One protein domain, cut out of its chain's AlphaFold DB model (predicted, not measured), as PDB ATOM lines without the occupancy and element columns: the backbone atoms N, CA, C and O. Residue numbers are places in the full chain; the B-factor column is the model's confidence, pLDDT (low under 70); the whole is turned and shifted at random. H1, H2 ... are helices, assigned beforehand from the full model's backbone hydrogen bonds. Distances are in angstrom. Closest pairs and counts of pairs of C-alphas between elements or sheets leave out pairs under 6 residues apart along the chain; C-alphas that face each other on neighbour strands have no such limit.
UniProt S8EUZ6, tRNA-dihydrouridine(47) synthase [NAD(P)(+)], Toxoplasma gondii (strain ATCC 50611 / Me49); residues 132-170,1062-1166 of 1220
ATOM      1  N   PRO A 132     136.501 152.510 122.288       85.44
ATOM      2  CA  PRO A 132     135.682 151.731 121.363       85.44
ATOM      3  C   PRO A 132     134.392 152.482 120.988       85.44
ATOM      4  O   PRO A 132     133.811 153.129 121.855       85.44
ATOM      5  N   PRO A 133     133.869 152.344 119.755       84.94
ATOM      6  CA  PRO A 133     132.717 153.128 119.284       84.94
ATOM      7  C   PRO A 133     131.383 152.769 119.963       84.94
ATOM      8  O   PRO A 133     130.412 153.499 119.820       84.94
ATOM      9  N   PHE A 134     131.329 151.661 120.710       88.44
ATOM     10  CA  PHE A 134     130.185 151.281 121.550       88.44
ATOM     11  C   PHE A 134     130.223 151.898 122.959       88.44
ATOM     12  O   PHE A 134     129.356 151.602 123.779       88.44
ATOM     13  N   VAL A 135     131.249 152.699 123.269       87.31
ATOM     14  CA  VAL A 135     131.369 153.438 124.527       87.31
ATOM     15  C   VAL A 135     130.878 154.865 124.308       87.31
ATOM     16  O   VAL A 135     131.418 155.589 123.477       87.31
ATOM     17  N   SER A 136     129.874 155.276 125.078       84.62
ATOM     18  CA  SER A 136     129.279 156.614 125.069       84.62
ATOM     19  C   SER A 136     129.507 157.325 126.405       84.62
ATOM     20  O   SER A 136     129.820 156.690 127.410       84.62
ATOM     21  N   PHE A 137     129.306 158.643 126.454       81.38
ATOM     22  CA  PHE A 137     129.216 159.363 127.729       81.38
ATOM     23  C   PHE A 137     127.968 158.939 128.528       81.38
ATOM     24  O   PHE A 137     126.949 158.547 127.956       81.38
ATOM     25  N   ASN A 138     128.043 159.038 129.855       79.69
ATOM     26  CA  ASN A 138     126.956 158.702 130.773       79.69
ATOM     27  C   ASN A 138     125.965 159.870 130.963       79.69
ATOM     28  O   ASN A 138     125.981 160.573 131.974       79.69
ATOM     29  N   CYS A 139     125.107 160.097 129.971       68.75
ATOM     30  CA  CYS A 139     124.208 161.257 129.932       68.75
ATOM     31  C   CYS A 139     123.154 161.332 131.058       68.75
ATOM     32  O   CYS A 139     122.561 162.395 131.226       68.75
ATOM     33  N   ASP A 140     122.923 160.263 131.830       59.59
ATOM     34  CA  ASP A 140     121.884 160.228 132.874       59.59
ATOM     35  C   ASP A 140     122.296 160.941 134.175       59.59
ATOM     36  O   ASP A 140     121.443 161.453 134.900       59.59
ATOM     37  N   HIS A 141     123.598 160.981 134.483       54.28
ATOM     38  CA  HIS A 141     124.110 161.464 135.779       54.28
ATOM     39  C   HIS A 141     125.224 162.509 135.683       54.28
ATOM     40  O   HIS A 141     125.620 163.097 136.693       54.28
ATOM     41  N   LEU A 142     125.706 162.798 134.476       56.47
ATOM     42  CA  LEU A 142     126.515 163.982 134.230       56.47
ATOM     43  C   LEU A 142     125.608 165.212 134.316       56.47
ATOM     44  O   LEU A 142     124.762 165.430 133.450       56.47
ATOM     45  N   LEU A 143     125.783 166.017 135.371       51.91
ATOM     46  CA  LEU A 143     125.084 167.297 135.528       51.91
ATOM     47  C   LEU A 143     125.188 168.095 134.220       51.91
ATOM     48  O   LEU A 143     126.303 168.366 133.772       51.91
ATOM     49  N   SER A 144     124.052 168.550 133.670       47.78
ATOM     50  CA  SER A 144     123.942 169.386 132.452       47.78
ATOM     51  C   SER A 144     124.466 170.824 132.637       47.78
ATOM     52  O   SER A 144     123.928 171.805 132.131       47.78
ATOM     53  N   ALA A 145     125.491 170.945 133.465       44.06
ATOM     54  CA  ALA A 145     126.184 172.131 133.916       44.06
ATOM     55  C   ALA A 145     127.703 171.963 133.712       44.06
ATOM     56  O   ALA A 145     128.391 172.937 133.437       44.06
ATOM     57  N   LEU A 146     128.231 170.739 133.833       53.78
ATOM     58  CA  LEU A 146     129.649 170.453 133.623       53.78
ATOM     59  C   LEU A 146     130.001 170.615 132.143       53.78
ATOM     60  O   LEU A 146     129.349 170.007 131.297       53.78
ATOM     61  N   ASN A 147     131.054 171.380 131.841       62.12
ATOM     62  CA  ASN A 147     131.570 171.459 130.477       62.12
ATOM     63  C   ASN A 147     132.004 170.035 130.018       62.12
ATOM     64  O   ASN A 147     132.891 169.443 130.651       62.12
ATOM     65  N   PRO A 148     131.418 169.499 128.922       61.72
ATOM     66  CA  PRO A 148     131.774 168.215 128.306       61.72
ATOM     67  C   PRO A 148     133.267 167.972 128.106       61.72
ATOM     68  O   PRO A 148     133.757 166.849 128.203       61.72
ATOM     69  N   GLU A 149     133.994 169.034 127.808       65.56
ATOM     70  CA  GLU A 149     135.392 169.006 127.434       65.56
ATOM     71  C   GLU A 149     136.312 168.788 128.640       65.56
ATOM     72  O   GLU A 149     137.302 168.063 128.543       65.56
ATOM     73  N   LEU A 150     135.957 169.352 129.801       68.62
ATOM     74  CA  LEU A 150     136.656 169.108 131.070       68.62
ATOM     75  C   LEU A 150     136.495 167.646 131.506       68.62
ATOM     76  O   LEU A 150     137.410 167.052 132.078       68.62
ATOM     77  N   LEU A 151     135.342 167.057 131.187       69.12
ATOM     78  CA  LEU A 151     135.048 165.651 131.423       69.12
ATOM     79  C   LEU A 151     135.825 164.743 130.457       69.12
ATOM     80  O   LEU A 151     136.509 163.824 130.895       69.12
ATOM     81  N   GLY A 152     135.810 165.046 129.153       71.75
ATOM     82  CA  GLY A 152     136.641 164.357 128.158       71.75
ATOM     83  C   GLY A 152     138.140 164.447 128.475       71.75
ATOM     84  O   GLY A 152     138.869 163.467 128.316       71.75
ATOM     85  N   ALA A 153     138.595 165.583 129.009       74.12
ATOM     86  CA  ALA A 153     139.951 165.783 129.510       74.12
ATOM     87  C   ALA A 153     140.274 164.905 130.732       74.12
ATOM     88  O   ALA A 153     141.303 164.226 130.737       74.12
ATOM     89  N   HIS A 154     139.409 164.886 131.752       78.31
ATOM     90  CA  HIS A 154     139.578 164.032 132.936       78.31
ATOM     91  C   HIS A 154     139.630 162.549 132.548       78.31
ATOM     92  O   HIS A 154     140.567 161.840 132.919       78.31
ATOM     93  N   ALA A 155     138.703 162.115 131.699       77.88
ATOM     94  CA  ALA A 155     138.647 160.760 131.178       77.88
ATOM     95  C   ALA A 155     139.887 160.378 130.366       77.88
ATOM     96  O   ALA A 155     140.430 159.292 130.561       77.88
ATOM     97  N   ALA A 156     140.387 161.264 129.497       77.88
ATOM     98  CA  ALA A 156     141.628 161.031 128.763       77.88
ATOM     99  C   ALA A 156     142.829 160.837 129.709       77.88
ATOM    100  O   ALA A 156     143.666 159.969 129.456       77.88
ATOM    101  N   ILE A 157     142.891 161.582 130.820       79.69
ATOM    102  CA  ILE A 157     143.932 161.437 131.852       79.69
ATOM    103  C   ILE A 157     143.782 160.100 132.603       79.69
ATOM    104  O   ILE A 157     144.766 159.371 132.737       79.69
ATOM    105  N   CYS A 158     142.572 159.720 133.028       81.38
ATOM    106  CA  CYS A 158     142.325 158.412 133.650       81.38
ATOM    107  C   CYS A 158     142.683 157.251 132.705       81.38
ATOM    108  O   CYS A 158     143.403 156.330 133.095       81.38
ATOM    109  N   LEU A 159     142.283 157.320 131.432       80.62
ATOM    110  CA  LEU A 159     142.601 156.307 130.420       80.62
ATOM    111  C   LEU A 159     144.113 156.206 130.151       80.62
ATOM    112  O   LEU A 159     144.624 155.093 130.023       80.62
ATOM    113  N   GLN A 160     144.844 157.328 130.138       77.88
ATOM    114  CA  GLN A 160     146.314 157.345 130.048       77.88
ATOM    115  C   GLN A 160     146.987 156.664 131.254       77.88
ATOM    116  O   GLN A 160     148.038 156.043 131.098       77.88
ATOM    117  N   ARG A 161     146.359 156.708 132.436       77.12
ATOM    118  CA  ARG A 161     146.796 156.002 133.658       77.12
ATOM    119  C   ARG A 161     146.318 154.544 133.737       77.12
ATOM    120  O   ARG A 161     146.778 153.784 134.589       77.12
ATOM    121  N   GLY A 162     145.407 154.126 132.854       74.94
ATOM    122  CA  GLY A 162     144.721 152.829 132.918       74.94
ATOM    123  C   GLY A 162     143.627 152.747 133.995       74.94
ATOM    124  O   GLY A 162     143.119 151.656 134.280       74.94
ATOM    125  N   GLU A 163     143.271 153.880 134.592       81.88
ATOM    126  CA  GLU A 163     142.129 154.051 135.486       81.88
ATOM    127  C   GLU A 163     140.818 154.033 134.682       81.88
ATOM    128  O   GLU A 163     140.796 154.243 133.466       81.88
ATOM    129  N   ALA A 164     139.704 153.764 135.355       84.94
ATOM    130  CA  ALA A 164     138.388 154.017 134.794       84.94
ATOM    131  C   ALA A 164     138.097 155.528 134.824       84.94
ATOM    132  O   ALA A 164     138.389 156.166 135.836       84.94
ATOM    133  N   PRO A 165     137.460 156.086 133.783       86.06
ATOM    134  CA  PRO A 165     136.772 157.375 133.859       86.06
ATOM    135  C   PRO A 165     135.641 157.328 134.905       86.06
ATOM    136  O   PRO A 165     134.507 156.945 134.607       86.06
ATOM    137  N   MET A 166     135.976 157.633 136.158       84.56
ATOM    138  CA  MET A 166     135.059 157.660 137.302       84.56
ATOM    139  C   MET A 166     134.545 159.081 137.511       84.56
ATOM    140  O   MET A 166     135.363 159.996 137.593       84.56
ATOM    141  N   VAL A 167     133.230 159.264 137.669       78.19
ATOM    142  CA  VAL A 167     132.619 160.563 137.993       78.19
ATOM    143  C   VAL A 167     133.211 161.058 139.321       78.19
ATOM    144  O   VAL A 167     133.002 160.400 140.342       78.19
ATOM    145  N   PRO A 168     133.944 162.189 139.346       72.12
ATOM    146  CA  PRO A 168     134.603 162.674 140.554       72.12
ATOM    147  C   PRO A 168     133.658 162.829 141.754       72.12
ATOM    148  O   PRO A 168     132.591 163.432 141.629       72.12
ATOM    149  N   ASP A 169     134.077 162.388 142.948       64.38
ATOM    150  CA  ASP A 169     133.233 162.427 144.158       64.38
ATOM    151  C   ASP A 169     132.669 163.826 144.460       64.38
ATOM    152  O   ASP A 169     131.562 163.954 144.974       64.38
ATOM    153  N   TRP A 170     133.393 164.898 144.113       57.28
ATOM    154  CA  TRP A 170     132.943 166.277 144.329       57.28
ATOM    155  C   TRP A 170     131.796 166.724 143.407       57.28
ATOM    156  O   TRP A 170     131.136 167.705 143.738       57.28
ATOM    157  N   ALA A1062     122.222 147.460 145.551       96.00
ATOM    158  CA  ALA A1062     122.919 146.560 146.466       96.00
ATOM    159  C   ALA A1062     122.009 145.444 147.022       96.00
ATOM    160  O   ALA A1062     122.498 144.352 147.313       96.00
ATOM    161  N   SER A1063     120.699 145.696 147.130       96.62
ATOM    162  CA  SER A1063     119.703 144.723 147.592       96.62
ATOM    163  C   SER A1063     119.484 143.620 146.558       96.62
ATOM    164  O   SER A1063     119.657 142.450 146.882       96.62
ATOM    165  N   GLU A1064     119.256 143.976 145.289       97.50
ATOM    166  CA  GLU A1064     119.143 143.003 144.190       97.50
ATOM    167  C   GLU A1064     120.430 142.175 144.031       97.50
ATOM    168  O   GLU A1064     120.381 140.958 143.840       97.50
ATOM    169  N   ARG A1065     121.605 142.807 144.188       97.12
ATOM    170  CA  ARG A1065     122.895 142.095 144.244       97.12
ATOM    171  C   ARG A1065     122.943 141.090 145.396       97.12
ATOM    172  O   ARG A1065     123.413 139.973 145.193       97.12
ATOM    173  N   LEU A1066     122.445 141.449 146.580       96.25
ATOM    174  CA  LEU A1066     122.347 140.522 147.705       96.25
ATOM    175  C   LEU A1066     121.362 139.382 147.407       96.25
ATOM    176  O   LEU A1066     121.683 138.238 147.708       96.25
ATOM    177  N   ASP A1067     120.219 139.641 146.767       96.44
ATOM    178  CA  ASP A1067     119.229 138.619 146.389       96.44
ATOM    179  C   ASP A1067     119.767 137.592 145.380       96.44
ATOM    180  O   ASP A1067     119.470 136.398 145.480       96.44
ATOM    181  N   LEU A1068     120.652 138.009 144.470       97.75
ATOM    182  CA  LEU A1068     121.418 137.089 143.621       97.75
ATOM    183  C   LEU A1068     122.347 136.178 144.443       97.75
ATOM    184  O   LEU A1068     122.466 134.988 144.146       97.75
ATOM    185  N   LEU A1069     122.961 136.697 145.514       97.06
ATOM    186  CA  LEU A1069     123.738 135.883 146.456       97.06
ATOM    187  C   LEU A1069     122.835 134.984 147.318       97.06
ATOM    188  O   LEU A1069     123.223 133.849 147.596       97.06
ATOM    189  N   LYS A1070     121.620 135.424 147.689       95.31
ATOM    190  CA  LYS A1070     120.627 134.571 148.373       95.31
ATOM    191  C   LYS A1070     120.273 133.354 147.508       95.31
ATOM    192  O   LYS A1070     120.243 132.247 148.047       95.31
ATOM    193  N   ARG A1071     120.067 133.550 146.197       95.44
ATOM    194  CA  ARG A1071     119.812 132.478 145.215       95.44
ATOM    195  C   ARG A1071     121.016 131.558 145.016       95.44
ATOM    196  O   ARG A1071     120.862 130.346 145.134       95.44
ATOM    197  N   PHE A1072     122.220 132.107 144.821       97.19
ATOM    198  CA  PHE A1072     123.448 131.300 144.748       97.19
ATOM    199  C   PHE A1072     123.632 130.412 145.988       97.19
ATOM    200  O   PHE A1072     123.931 129.227 145.861       97.19
ATOM    201  N   VAL A1073     123.423 130.971 147.187       96.12
ATOM    202  CA  VAL A1073     123.506 130.226 148.449       96.12
ATOM    203  C   VAL A1073     122.474 129.105 148.501       96.12
ATOM    204  O   VAL A1073     122.843 127.979 148.813       96.12
ATOM    205  N   ARG A1074     121.214 129.373 148.140       93.12
ATOM    206  CA  ARG A1074     120.172 128.341 148.085       93.12
ATOM    207  C   ARG A1074     120.553 127.195 147.140       93.12
ATOM    208  O   ARG A1074     120.557 126.050 147.575       93.12
ATOM    209  N   PHE A1075     120.965 127.484 145.903       94.88
ATOM    210  CA  PHE A1075     121.403 126.439 144.965       94.88
ATOM    211  C   PHE A1075     122.655 125.697 145.456       94.88
ATOM    212  O   PHE A1075     122.805 124.508 145.192       94.88
ATOM    213  N   GLY A1076     123.541 126.372 146.194       94.00
ATOM    214  CA  GLY A1076     124.686 125.750 146.859       94.00
ATOM    215  C   GLY A1076     124.279 124.748 147.939       94.00
ATOM    216  O   GLY A1076     124.826 123.650 147.977       94.00
ATOM    217  N   LEU A1077     123.282 125.085 148.760       92.38
ATOM    218  CA  LEU A1077     122.756 124.203 149.806       92.38
ATOM    219  C   LEU A1077     121.924 123.043 149.230       92.38
ATOM    220  O   LEU A1077     121.982 121.935 149.752       92.38
ATOM    221  N   GLU A1078     121.213 123.264 148.122       89.00
ATOM    222  CA  GLU A1078     120.549 122.197 147.359       89.00
ATOM    223  C   GLU A1078     121.574 121.198 146.764       89.00
ATOM    224  O   GLU A1078     121.358 119.990 146.820       89.00
ATOM    225  N   HIS A1079     122.710 121.686 146.241       90.44
ATOM    226  CA  HIS A1079     123.716 120.895 145.506       90.44
ATOM    227  C   HIS A1079     124.800 120.227 146.380       90.44
ATOM    228  O   HIS A1079     125.191 119.080 146.142       90.44
ATOM    229  N   TRP A1080     125.343 120.954 147.363       89.19
ATOM    230  CA  TRP A1080     126.406 120.480 148.263       89.19
ATOM    231  C   TRP A1080     125.886 120.011 149.622       89.19
ATOM    232  O   TRP A1080     126.603 119.280 150.304       89.19
ATOM    233  N   GLY A1081     124.668 120.415 149.988       87.06
ATOM    234  CA  GLY A1081     123.967 120.002 151.196       87.06
ATOM    235  C   GLY A1081     123.628 121.138 152.154       87.06
ATOM    236  O   GLY A1081     124.230 122.214 152.132       87.06
ATOM    237  N   SER A1082     122.658 120.877 153.030       89.50
ATOM    238  CA  SER A1082     122.291 121.768 154.135       89.50
ATOM    239  C   SER A1082     122.900 121.346 155.477       89.50
ATOM    240  O   SER A1082     122.534 121.916 156.499       89.50
ATOM    241  N   ASP A1083     123.814 120.372 155.492       85.00
ATOM    242  CA  ASP A1083     124.647 119.991 156.641       85.00
ATOM    243  C   ASP A1083     125.821 120.970 156.863       85.00
ATOM    244  O   ASP A1083     126.009 121.931 156.112       85.00
ATOM    245  N   SER A1084     126.620 120.766 157.920       83.12
ATOM    246  CA  SER A1084     127.763 121.642 158.240       83.12
ATOM    247  C   SER A1084     128.766 121.723 157.081       83.12
ATOM    248  O   SER A1084     129.204 122.815 156.713       83.12
ATOM    249  N   ARG A1085     129.071 120.588 156.449       83.12
ATOM    250  CA  ARG A1085     129.884 120.451 155.238       83.12
ATOM    251  C   ARG A1085     129.296 121.210 154.055       83.12
ATOM    252  O   ARG A1085     130.044 121.911 153.373       83.12
ATOM    253  N   GLY A1086     128.011 121.051 153.762       88.12
ATOM    254  CA  GLY A1086     127.341 121.699 152.640       88.12
ATOM    255  C   GLY A1086     127.265 123.215 152.819       88.12
ATOM    256  O   GLY A1086     127.612 123.962 151.901       88.12
ATOM    257  N   VAL A1087     126.993 123.684 154.042       90.62
ATOM    258  CA  VAL A1087     127.117 125.093 154.453       90.62
ATOM    259  C   VAL A1087     128.554 125.604 154.288       90.62
ATOM    260  O   VAL A1087     128.767 126.646 153.665       90.62
ATOM    261  N   ALA A1088     129.561 124.877 154.784       88.25
ATOM    262  CA  ALA A1088     130.969 125.264 154.668       88.25
ATOM    263  C   ALA A1088     131.447 125.295 153.204       88.25
ATOM    264  O   ALA A1088     132.161 126.214 152.802       88.25
ATOM    265  N   THR A1089     131.000 124.340 152.386       89.88
ATOM    266  CA  THR A1089     131.290 124.269 150.947       89.88
ATOM    267  C   THR A1089     130.632 125.435 150.208       89.88
ATOM    268  O   THR A1089     131.306 126.148 149.462       89.88
ATOM    269  N   THR A1090     129.356 125.711 150.494       95.38
ATOM    270  CA  THR A1090     128.618 126.863 149.952       95.38
ATOM    271  C   THR A1090     129.310 128.178 150.309       95.38
ATOM    272  O   THR A1090     129.557 128.996 149.422       95.38
ATOM    273  N   ARG A1091     129.731 128.359 151.572       95.00
ATOM    274  CA  ARG A1091     130.529 129.519 152.008       95.00
ATOM    275  C   ARG A1091     131.846 129.611 151.236       95.00
ATOM    276  O   ARG A1091     132.190 130.676 150.726       95.00
ATOM    277  N   ARG A1092     132.568 128.494 151.101       92.19
ATOM    278  CA  ARG A1092     133.880 128.430 150.439       92.19
ATOM    279  C   ARG A1092     133.823 128.799 148.952       92.19
ATOM    280  O   ARG A1092     134.827 129.303 148.447       92.19
ATOM    281  N   PHE A1093     132.692 128.595 148.272       94.44
ATOM    282  CA  PHE A1093     132.473 129.043 146.890       94.44
ATOM    283  C   PHE A1093     131.842 130.440 146.782       94.44
ATOM    284  O   PHE A1093     132.240 131.203 145.903       94.44
ATOM    285  N   LEU A1094     130.948 130.825 147.701       96.12
ATOM    286  CA  LEU A1094     130.415 132.192 147.806       96.12
ATOM    287  C   LEU A1094     131.547 133.221 147.962       96.12
ATOM    288  O   LEU A1094     131.552 134.248 147.288       96.12
ATOM    289  N   LEU A1095     132.539 132.923 148.803       94.44
ATOM    290  CA  LEU A1095     133.695 133.793 149.031       94.44
ATOM    291  C   LEU A1095     134.614 133.914 147.794       94.44
ATOM    292  O   LEU A1095     135.153 134.989 147.533       94.44
ATOM    293  N   GLU A1096     134.753 132.861 146.977       93.00
ATOM    294  CA  GLU A1096     135.444 132.967 145.678       93.00
ATOM    295  C   GLU A1096     134.634 133.818 144.688       93.00
ATOM    296  O   GLU A1096     135.225 134.614 143.963       93.00
ATOM    297  N   LEU A1097     133.299 133.715 144.677       94.25
ATOM    298  CA  LEU A1097     132.431 134.541 143.829       94.25
ATOM    299  C   LEU A1097     132.492 136.032 144.221       94.25
ATOM    300  O   LEU A1097     132.662 136.887 143.351       94.25
ATOM    301  N   LEU A1098     132.460 136.352 145.518       94.50
ATOM    302  CA  LEU A1098     132.659 137.715 146.040       94.50
ATOM    303  C   LEU A1098     134.038 138.293 145.660       94.50
ATOM    304  O   LEU A1098     134.145 139.469 145.294       94.50
ATOM    305  N   SER A1099     135.078 137.450 145.597       91.06
ATOM    306  CA  SER A1099     136.409 137.846 145.101       91.06
ATOM    307  C   SER A1099     136.434 138.281 143.619       91.06
ATOM    308  O   SER A1099     137.428 138.862 143.173       91.06
ATOM    309  N   PHE A1100     135.342 138.081 142.867       91.62
ATOM    310  CA  PHE A1100     135.099 138.712 141.563       91.62
ATOM    311  C   PHE A1100     134.037 139.821 141.628       91.62
ATOM    312  O   PHE A1100     134.264 140.889 141.059       91.62
ATOM    313  N   GLN A1101     132.911 139.614 142.322       92.50
ATOM    314  CA  GLN A1101     131.798 140.577 142.342       92.50
ATOM    315  C   GLN A1101     132.128 141.935 142.976       92.50
ATOM    316  O   GLN A1101     131.508 142.924 142.591       92.50
ATOM    317  N   HIS A1102     133.127 142.031 143.865       90.69
ATOM    318  CA  HIS A1102     133.577 143.331 144.395       90.69
ATOM    319  C   HIS A1102     134.106 144.290 143.313       90.69
ATOM    320  O   HIS A1102     134.252 145.484 143.551       90.69
ATOM    321  N   ARG A1103     134.396 143.783 142.107       88.94
ATOM    322  CA  ARG A1103     134.818 144.592 140.958       88.94
ATOM    323  C   ARG A1103     133.660 145.230 140.182       88.94
ATOM    324  O   ARG A1103     133.935 145.988 139.249       88.94
ATOM    325  N   TYR A1104     132.405 144.911 140.510       91.62
ATOM    326  CA  TYR A1104     131.256 145.617 139.947       91.62
ATOM    327  C   TYR A1104     131.129 146.988 140.603       91.62
ATOM    328  O   TYR A1104     131.111 147.109 141.828       91.62
ATOM    329  N   VAL A1105     130.982 148.001 139.761       90.06
ATOM    330  CA  VAL A1105     130.718 149.379 140.156       90.06
ATOM    331  C   VAL A1105     129.441 149.816 139.433       90.06
ATOM    332  O   VAL A1105     129.329 149.555 138.233       90.06
ATOM    333  N   PRO A1106     128.473 150.444 140.122       90.00
ATOM    334  CA  PRO A1106     127.230 150.877 139.491       90.00
ATOM    335  C   PRO A1106     127.453 151.869 138.332       90.00
ATOM    336  O   PRO A1106     128.274 152.781 138.477       90.00
ATOM    337  N   PRO A1107     126.706 151.765 137.214       88.81
ATOM    338  CA  PRO A1107     126.795 152.683 136.077       88.81
ATOM    339  C   PRO A1107     126.851 154.190 136.417       88.81
ATOM    340  O   PRO A1107     127.688 154.867 135.821       88.81
ATOM    341  N   PRO A1108     126.100 154.736 137.403       84.19
ATOM    342  CA  PRO A1108     126.166 156.159 137.778       84.19
ATOM    343  C   PRO A1108     127.512 156.657 138.334       84.19
ATOM    344  O   PRO A1108     127.643 157.843 138.637       84.19
ATOM    345  N   PHE A1109     128.501 155.783 138.537       85.06
ATOM    346  CA  PHE A1109     129.861 156.176 138.924       85.06
ATOM    347  C   PHE A1109     130.827 156.308 137.743       85.06
ATOM    348  O   PHE A1109     131.936 156.789 137.953       85.06
ATOM    349  N   PHE A1110     130.445 155.927 136.521       85.62
ATOM    350  CA  PHE A1110     131.300 156.084 135.341       85.62
ATOM    351  C   PHE A1110     130.921 157.308 134.512       85.62
ATOM    352  O   PHE A1110     129.745 157.583 134.297       85.62
ATOM    353  N   GLU A1111     131.924 158.014 133.998       82.12
ATOM    354  CA  GLU A1111     131.745 159.106 133.029       82.12
ATOM    355  C   GLU A1111     131.363 158.556 131.642       82.12
ATOM    356  O   GLU A1111     130.735 159.254 130.846       82.12
ATOM    357  N   PHE A1112     131.710 157.289 131.374       84.12
ATOM    358  CA  PHE A1112     131.468 156.577 130.120       84.12
ATOM    359  C   PHE A1112     130.862 155.202 130.378       84.12
ATOM    360  O   PHE A1112     131.335 154.455 131.235       84.12
ATOM    361  N   LEU A1113     129.858 154.840 129.585       86.81
ATOM    362  CA  LEU A1113     129.218 153.533 129.619       86.81
ATOM    363  C   LEU A1113     129.368 152.829 128.265       86.81
ATOM    364  O   LEU A1113     129.336 153.490 127.231       86.81
ATOM    365  N   PRO A1114     129.506 151.494 128.243       87.56
ATOM    366  CA  PRO A1114     129.623 150.594 129.395       87.56
ATOM    367  C   PRO A1114     131.029 150.608 130.031       87.56
ATOM    368  O   PRO A1114     132.021 150.909 129.372       87.56
ATOM    369  N   GLN A1115     131.130 150.194 131.303       85.50
ATOM    370  CA  GLN A1115     132.418 149.872 131.934       85.50
ATOM    371  C   GLN A1115     133.173 148.827 131.095       85.50
ATOM    372  O   GLN A1115     132.599 147.803 130.725       85.50
ATOM    373  N   LEU A1116     134.473 149.026 130.865       85.81
ATOM    374  CA  LEU A1116     135.330 148.013 130.241       85.81
ATOM    375  C   LEU A1116     136.113 147.208 131.293       85.81
ATOM    376  O   LEU A1116     136.685 147.764 132.230       85.81
ATOM    377  N   LEU A1117     136.199 145.884 131.116       84.00
ATOM    378  CA  LEU A1117     136.753 144.934 132.100       84.00
ATOM    379  C   LEU A1117     138.247 145.145 132.451       84.00
ATOM    380  O   LEU A1117     138.738 144.621 133.461       84.00
ATOM    381  N   GLN A1118     138.992 145.867 131.613       80.12
ATOM    382  CA  GLN A1118     140.386 146.247 131.859       80.12
ATOM    383  C   GLN A1118     140.551 147.495 132.740       80.12
ATOM    384  O   GLN A1118     141.615 147.646 133.343       80.12
ATOM    385  N   TRP A1119     139.542 148.367 132.830       81.56
ATOM    386  CA  TRP A1119     139.628 149.616 133.586       81.56
ATOM    387  C   TRP A1119     139.687 149.367 135.093       81.56
ATOM    388  O   TRP A1119     139.018 148.472 135.613       81.56
ATOM    389  N   ARG A1120     140.479 150.176 135.802       81.25
ATOM    390  CA  ARG A1120     140.578 150.135 137.267       81.25
ATOM    391  C   ARG A1120     139.679 151.216 137.868       81.25
ATOM    392  O   ARG A1120     140.037 152.384 137.734       81.25
ATOM    393  N   PRO A1121     138.539 150.890 138.499       79.94
ATOM    394  CA  PRO A1121     137.768 151.904 139.198       79.94
ATOM    395  C   PRO A1121     138.599 152.444 140.360       79.94
ATOM    396  O   PRO A1121     139.135 151.678 141.166       79.94
ATOM    397  N   SER A1122     138.715 153.766 140.422       76.31
ATOM    398  CA  SER A1122     139.205 154.469 141.605       76.31
ATOM    399  C   SER A1122     138.235 154.249 142.779       76.31
ATOM    400  O   SER A1122     137.069 153.916 142.544       76.31
ATOM    401  N   PRO A1123     138.671 154.426 144.040       77.25
ATOM    402  CA  PRO A1123     137.755 154.451 145.179       77.25
ATOM    403  C   PRO A1123     136.628 155.467 144.951       77.25
ATOM    404  O   PRO A1123     136.875 156.533 144.392       77.25
ATOM    405  N   PHE A1124     135.411 155.128 145.376       80.94
ATOM    406  CA  PHE A1124     134.208 155.944 145.192       80.94
ATOM    407  C   PHE A1124     133.325 155.885 146.441       80.94
ATOM    408  O   PHE A1124     133.321 154.882 147.159       80.94
ATOM    409  N   VAL A1125     132.542 156.937 146.694       82.19
ATOM    410  CA  VAL A1125     131.543 156.927 147.775       82.19
ATOM    411  C   VAL A1125     130.319 156.102 147.356       82.19
ATOM    412  O   VAL A1125     129.463 156.576 146.612       82.19
ATOM    413  N   ALA A1126     130.245 154.855 147.826       87.19
ATOM    414  CA  ALA A1126     129.155 153.919 147.539       87.19
ATOM    415  C   ALA A1126     127.767 154.437 147.981       87.19
ATOM    416  O   ALA A1126     127.649 155.176 148.959       87.19
ATOM    417  N   ARG A1127     126.697 154.004 147.293       86.81
ATOM    418  CA  ARG A1127     125.304 154.438 147.543       86.81
ATOM    419  C   ARG A1127     124.755 154.022 148.912       86.81
ATOM    420  O   ARG A1127     123.818 154.642 149.400       86.81
ATOM    421  N   SER A1128     125.289 152.961 149.518       93.06
ATOM    422  CA  SER A1128     124.849 152.454 150.823       93.06
ATOM    423  C   SER A1128     125.943 151.638 151.515       93.06
ATOM    424  O   SER A1128     126.909 151.209 150.881       93.06
ATOM    425  N   ASN A1129     125.770 151.352 152.811       94.00
ATOM    426  CA  ASN A1129     126.684 150.486 153.567       94.00
ATOM    427  C   ASN A1129     126.793 149.077 152.952       94.00
ATOM    428  O   ASN A1129     127.892 148.532 152.856       94.00
ATOM    429  N   LEU A1130     125.676 148.512 152.477       94.69
ATOM    430  CA  LEU A1130     125.666 147.217 151.789       94.69
ATOM    431  C   LEU A1130     126.418 147.286 150.451       94.69
ATOM    432  O   LEU A1130     127.150 146.359 150.116       94.69
ATOM    433  N   GLU A1131     126.296 148.389 149.705       94.44
ATOM    434  CA  GLU A1131     127.085 148.586 148.485       94.44
ATOM    435  C   GLU A1131     128.582 148.712 148.782       94.44
ATOM    436  O   GLU A1131     129.385 148.119 148.068       94.44
ATOM    437  N   ASN A1132     128.951 149.410 149.859       92.56
ATOM    438  CA  ASN A1132     130.337 149.527 150.308       92.56
ATOM    439  C   ASN A1132     130.935 148.150 150.650       92.56
ATOM    440  O   ASN A1132     132.023 147.826 150.182       92.56
ATOM    441  N   MET A1133     130.205 147.295 151.380       94.06
ATOM    442  CA  MET A1133     130.627 145.908 151.635       94.06
ATOM    443  C   MET A1133     130.722 145.088 150.337       94.06
ATOM    444  O   MET A1133     131.705 144.382 150.120       94.06
ATOM    445  N   LEU A1134     129.739 145.212 149.436       94.12
ATOM    446  CA  LEU A1134     129.701 144.515 148.142       94.12
ATOM    447  C   LEU A1134     130.684 145.067 147.088       94.12
ATOM    448  O   LEU A1134     130.789 144.483 146.008       94.12
ATOM    449  N   ALA A1135     131.372 146.177 147.357       91.69
ATOM    450  CA  ALA A1135     132.466 146.727 146.548       91.69
ATOM    451  C   ALA A1135     133.840 146.579 147.237       91.69
ATOM    452  O   ALA A1135     134.881 146.808 146.619       91.69
ATOM    453  N   SER A1136     133.862 146.181 148.512       90.31
ATOM    454  CA  SER A1136     135.083 146.079 149.304       90.31
ATOM    455  C   SER A1136     136.016 144.975 148.785       90.31
ATOM    456  O   SER A1136     135.559 143.862 148.514       90.31
ATOM    457  N   PRO A1137     137.338 145.218 148.697       87.38
ATOM    458  CA  PRO A1137     138.336 144.182 148.436       87.38
ATOM    459  C   PRO A1137     138.694 143.358 149.695       87.38
ATOM    460  O   PRO A1137     139.605 142.529 149.643       87.38
ATOM    461  N   SER A1138     138.045 143.618 150.836       88.31
ATOM    462  CA  SER A1138     138.338 142.997 152.131       88.31
ATOM    463  C   SER A1138     137.746 141.591 152.250       88.31
ATOM    464  O   SER A1138     136.533 141.399 152.172       88.31
ATOM    465  N   VAL A1139     138.600 140.613 152.570       89.06
ATOM    466  CA  VAL A1139     138.167 139.255 152.945       89.06
ATOM    467  C   VAL A1139     137.232 139.267 154.158       89.06
ATOM    468  O   VAL A1139     136.307 138.457 154.196       89.06
ATOM    469  N   LYS A1140     137.427 140.182 155.120       90.88
ATOM    470  CA  LYS A1140     136.546 140.299 156.293       90.88
ATOM    471  C   LYS A1140     135.115 140.614 155.858       90.88
ATOM    472  O   LYS A1140     134.194 139.918 156.260       90.88
ATOM    473  N   ASP A1141     134.943 141.601 154.988       93.56
ATOM    474  CA  ASP A1141     133.615 142.084 154.604       93.56
ATOM    475  C   ASP A1141     132.881 141.026 153.756       93.56
ATOM    476  O   ASP A1141     131.665 140.871 153.860       93.56
ATOM    477  N   TRP A1142     133.619 140.219 152.980       93.94
ATOM    478  CA  TRP A1142     133.072 139.036 152.304       93.94
ATOM    479  C   TRP A1142     132.658 137.934 153.289       93.94
ATOM    480  O   TRP A1142     131.631 137.285 153.079       93.94
ATOM    481  N   ILE A1143     133.428 137.719 154.364       92.31
ATOM    482  CA  ILE A1143     133.055 136.806 155.453       92.31
ATOM    483  C   ILE A1143     131.789 137.319 156.147       92.31
ATOM    484  O   ILE A1143     130.856 136.534 156.291       92.31
ATOM    485  N   ASP A1144     131.695 138.610 156.467       94.19
ATOM    486  CA  ASP A1144     130.506 139.221 157.073       94.19
ATOM    487  C   ASP A1144     129.262 139.055 156.177       94.19
ATOM    488  O   ASP A1144     128.227 138.581 156.649       94.19
ATOM    489  N   ILE A1145     129.369 139.333 154.867       95.00
ATOM    490  CA  ILE A1145     128.302 139.053 153.882       95.00
ATOM    491  C   ILE A1145     127.920 137.567 153.903       95.00
ATOM    492  O   ILE A1145     126.738 137.230 153.892       95.00
ATOM    493  N   SER A1146     128.903 136.661 153.957       94.94
ATOM    494  CA  SER A1146     128.625 135.226 154.053       94.94
ATOM    495  C   SER A1146     127.908 134.856 155.355       94.94
ATOM    496  O   SER A1146     127.074 133.953 155.350       94.94
ATOM    497  N   SER A1147     128.174 135.571 156.450       92.50
ATOM    498  CA  SER A1147     127.562 135.322 157.756       92.50
ATOM    499  C   SER A1147     126.094 135.729 157.816       92.50
ATOM    500  O   SER A1147     125.289 135.002 158.392       92.50
ATOM    501  N   LEU A1148     125.712 136.807 157.123       90.94
ATOM    502  CA  LEU A1148     124.304 137.182 156.925       90.94
ATOM    503  C   LEU A1148     123.503 136.108 156.161       90.94
ATOM    504  O   LEU A1148     122.280 136.035 156.280       90.94
ATOM    505  N   LEU A1149     124.179 135.282 155.353       91.81
ATOM    506  CA  LEU A1149     123.557 134.295 154.463       91.81
ATOM    507  C   LEU A1149     123.633 132.845 154.979       91.81
ATOM    508  O   LEU A1149     122.833 132.022 154.542       91.81
ATOM    509  N   LEU A1150     124.593 132.528 155.857       92.06
ATOM    510  CA  LEU A1150     124.942 131.160 156.287       92.06
ATOM    511  C   LEU A1150     125.252 131.042 157.798       92.06
ATOM    512  O   LEU A1150     125.861 130.060 158.223       92.06
ATOM    513  N   GLY A1151     124.901 132.047 158.608       89.81
ATOM    514  CA  GLY A1151     125.286 132.131 160.024       89.81
ATOM    515  C   GLY A1151     126.790 132.394 160.221       89.81
ATOM    516  O   GLY A1151     127.544 132.432 159.240       89.81
ATOM    517  N   PRO A1152     127.277 132.575 161.459       88.56
ATOM    518  CA  PRO A1152     128.707 132.749 161.711       88.56
ATOM    519  C   PRO A1152     129.516 131.511 161.262       88.56
ATOM    520  O   PRO A1152     129.022 130.383 161.350       88.56
ATOM    521  N   PRO A1153     130.747 131.682 160.747       86.56
ATOM    522  CA  PRO A1153     131.689 130.579 160.589       86.56
ATOM    523  C   PRO A1153     132.312 130.190 161.951       86.56
ATOM    524  O   PRO A1153     132.175 130.943 162.916       86.56
ATOM    525  N   PRO A1154     133.032 129.054 162.038       83.38
ATOM    526  CA  PRO A1154     133.882 128.728 163.189       83.38
ATOM    527  C   PRO A1154     134.917 129.822 163.508       83.38
ATOM    528  O   PRO A1154     135.362 130.531 162.606       83.38
ATOM    529  N   GLU A1155     135.339 129.928 164.772       80.50
ATOM    530  CA  GLU A1155     136.285 130.960 165.240       80.50
ATOM    531  C   GLU A1155     137.669 130.890 164.565       80.50
ATOM    532  O   GLU A1155     138.331 131.911 164.393       80.50
ATOM    533  N   ASP A1156     138.100 129.695 164.149       80.69
ATOM    534  CA  ASP A1156     139.363 129.443 163.445       80.69
ATOM    535  C   ASP A1156     139.254 129.596 161.913       80.69
ATOM    536  O   ASP A1156     140.243 129.435 161.185       80.69
ATOM    537  N   PHE A1157     138.064 129.919 161.393       84.44
ATOM    538  CA  PHE A1157     137.827 130.012 159.958       84.44
ATOM    539  C   PHE A1157     138.609 131.164 159.320       84.44
ATOM    540  O   PHE A1157     138.391 132.344 159.595       84.44
ATOM    541  N   SER A1158     139.454 130.818 158.351       80.75
ATOM    542  CA  SER A1158     140.157 131.777 157.504       80.75
ATOM    543  C   SER A1158     139.932 131.469 156.024       80.75
ATOM    544  O   SER A1158     139.772 130.319 155.610       80.75
ATOM    545  N   PHE A1159     139.918 132.518 155.201       84.44
ATOM    546  CA  PHE A1159     139.748 132.409 153.756       84.44
ATOM    547  C   PHE A1159     140.879 133.124 153.017       84.44
ATOM    548  O   PHE A1159     141.176 134.288 153.271       84.44
ATOM    549  N   VAL A1160     141.469 132.426 152.047       82.62
ATOM    550  CA  VAL A1160     142.383 133.003 151.059       82.62
ATOM    551  C   VAL A1160     141.809 132.708 149.669       82.62
ATOM    552  O   VAL A1160     141.636 131.527 149.340       82.62
ATOM    553  N   PRO A1161     141.526 133.733 148.841       80.38
ATOM    554  CA  PRO A1161     141.092 133.542 147.461       80.38
ATOM    555  C   PRO A1161     142.079 132.684 146.672       80.38
ATOM    556  O   PRO A1161     143.258 133.024 146.539       80.38
ATOM    557  N   LYS A1162     141.591 131.583 146.093       75.25
ATOM    558  CA  LYS A1162     142.372 130.729 145.187       75.25
ATOM    559  C   LYS A1162     142.803 131.509 143.946       75.25
ATOM    560  O   LYS A1162     143.880 131.266 143.396       75.25
ATOM    561  N   HIS A1163     141.970 132.458 143.522       66.44
ATOM    562  CA  HIS A1163     142.286 133.427 142.483       66.44
ATOM    563  C   HIS A1163     142.594 134.787 143.106       66.44
ATOM    564  O   HIS A1163     141.695 135.499 143.538       66.44
ATOM    565  N   ALA A1164     143.855 135.218 143.032       52.88
ATOM    566  CA  ALA A1164     144.141 136.647 142.999       52.88
ATOM    567  C   ALA A1164     143.530 137.191 141.692       52.88
ATOM    568  O   ALA A1164     144.117 137.039 140.618       52.88
ATOM    569  N   SER A1165     142.316 137.745 141.762       49.09
ATOM    570  CA  SER A1165     141.390 137.984 140.635       49.09
ATOM    571  C   SER A1165     141.783 139.157 139.711       49.09
ATOM    572  O   SER A1165     140.947 139.776 139.044       49.09
ATOM    573  N   ASN A1166     143.080 139.487 139.683       47.41
ATOM    574  CA  ASN A1166     143.580 140.849 139.504       47.41
ATOM    575  C   ASN A1166     142.772 141.839 140.367       47.41
ATOM    576  O   ASN A1166     142.308 142.862 139.866       47.41
TER     577      ASN A1166
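What this domain is: This is residues 132 to 170 and 1062 to 1166 of the 1220 residues of the protein "tRNA-dihydrouridine(47) synthase [NAD(P)(+)]" of Toxoplasma gondii (strain ATCC 50611 / Me49) (UniProt S8EUZ6). The model is a rod with two lobes: at one end H5 and short H4 pack on the hairpin of H2 and H3, at the other H1 sits among loops. The long link 1102 to 1128 lies between H3 and H4. The 144 printed residues have five named helices, H1 to H5, and no named strand: all helix, though under half are in named elements. The whole is loose, radius of gyration of the C-alphas 18.3 A, spanning 58 by 28 by 26 A.

How they stand to each other: Start at H1, residues 148 to 161, which touches no helix. Look next at H2, residues 1062 to 1080, and H3, residues 1084 to 1101: this helical hairpin has its closest C-alphas at Trp 1080 and Gly 1086, 4.6 A apart. H4, residues 1129 to 1135, touches H2; closest are C-alphas Glu 1131 and Ala 1062, 5.1 A. H5, residues 1139 to 1150, touches H3 at a steep tilt of 48 degrees; closest are C-alphas Trp 1142 and Leu 1095, 6.2 A. Every O i to N i+4 pair is within hydrogen-bond range in H1, H2 and H4, 12 of 14 in H3 and 7 of 8 in H5.

Where its parts are: Find C-alpha 148 at (131.774, 168.215, 128.306), where H1 begins, and C-alpha 1150 at (124.942, 131.160, 156.287), where H5 ends. From first to last C-alpha H1 measures 20.1 A, H2 26.4 A and H3 25.1 A.

The domain as a whole: Residues 171 to 1061 are not printed; C-alphas 170 and 1062 are 22.2 A apart. Confidence is under 70 at residues 139 to 151, 169 to 170 and 1163 to 1166.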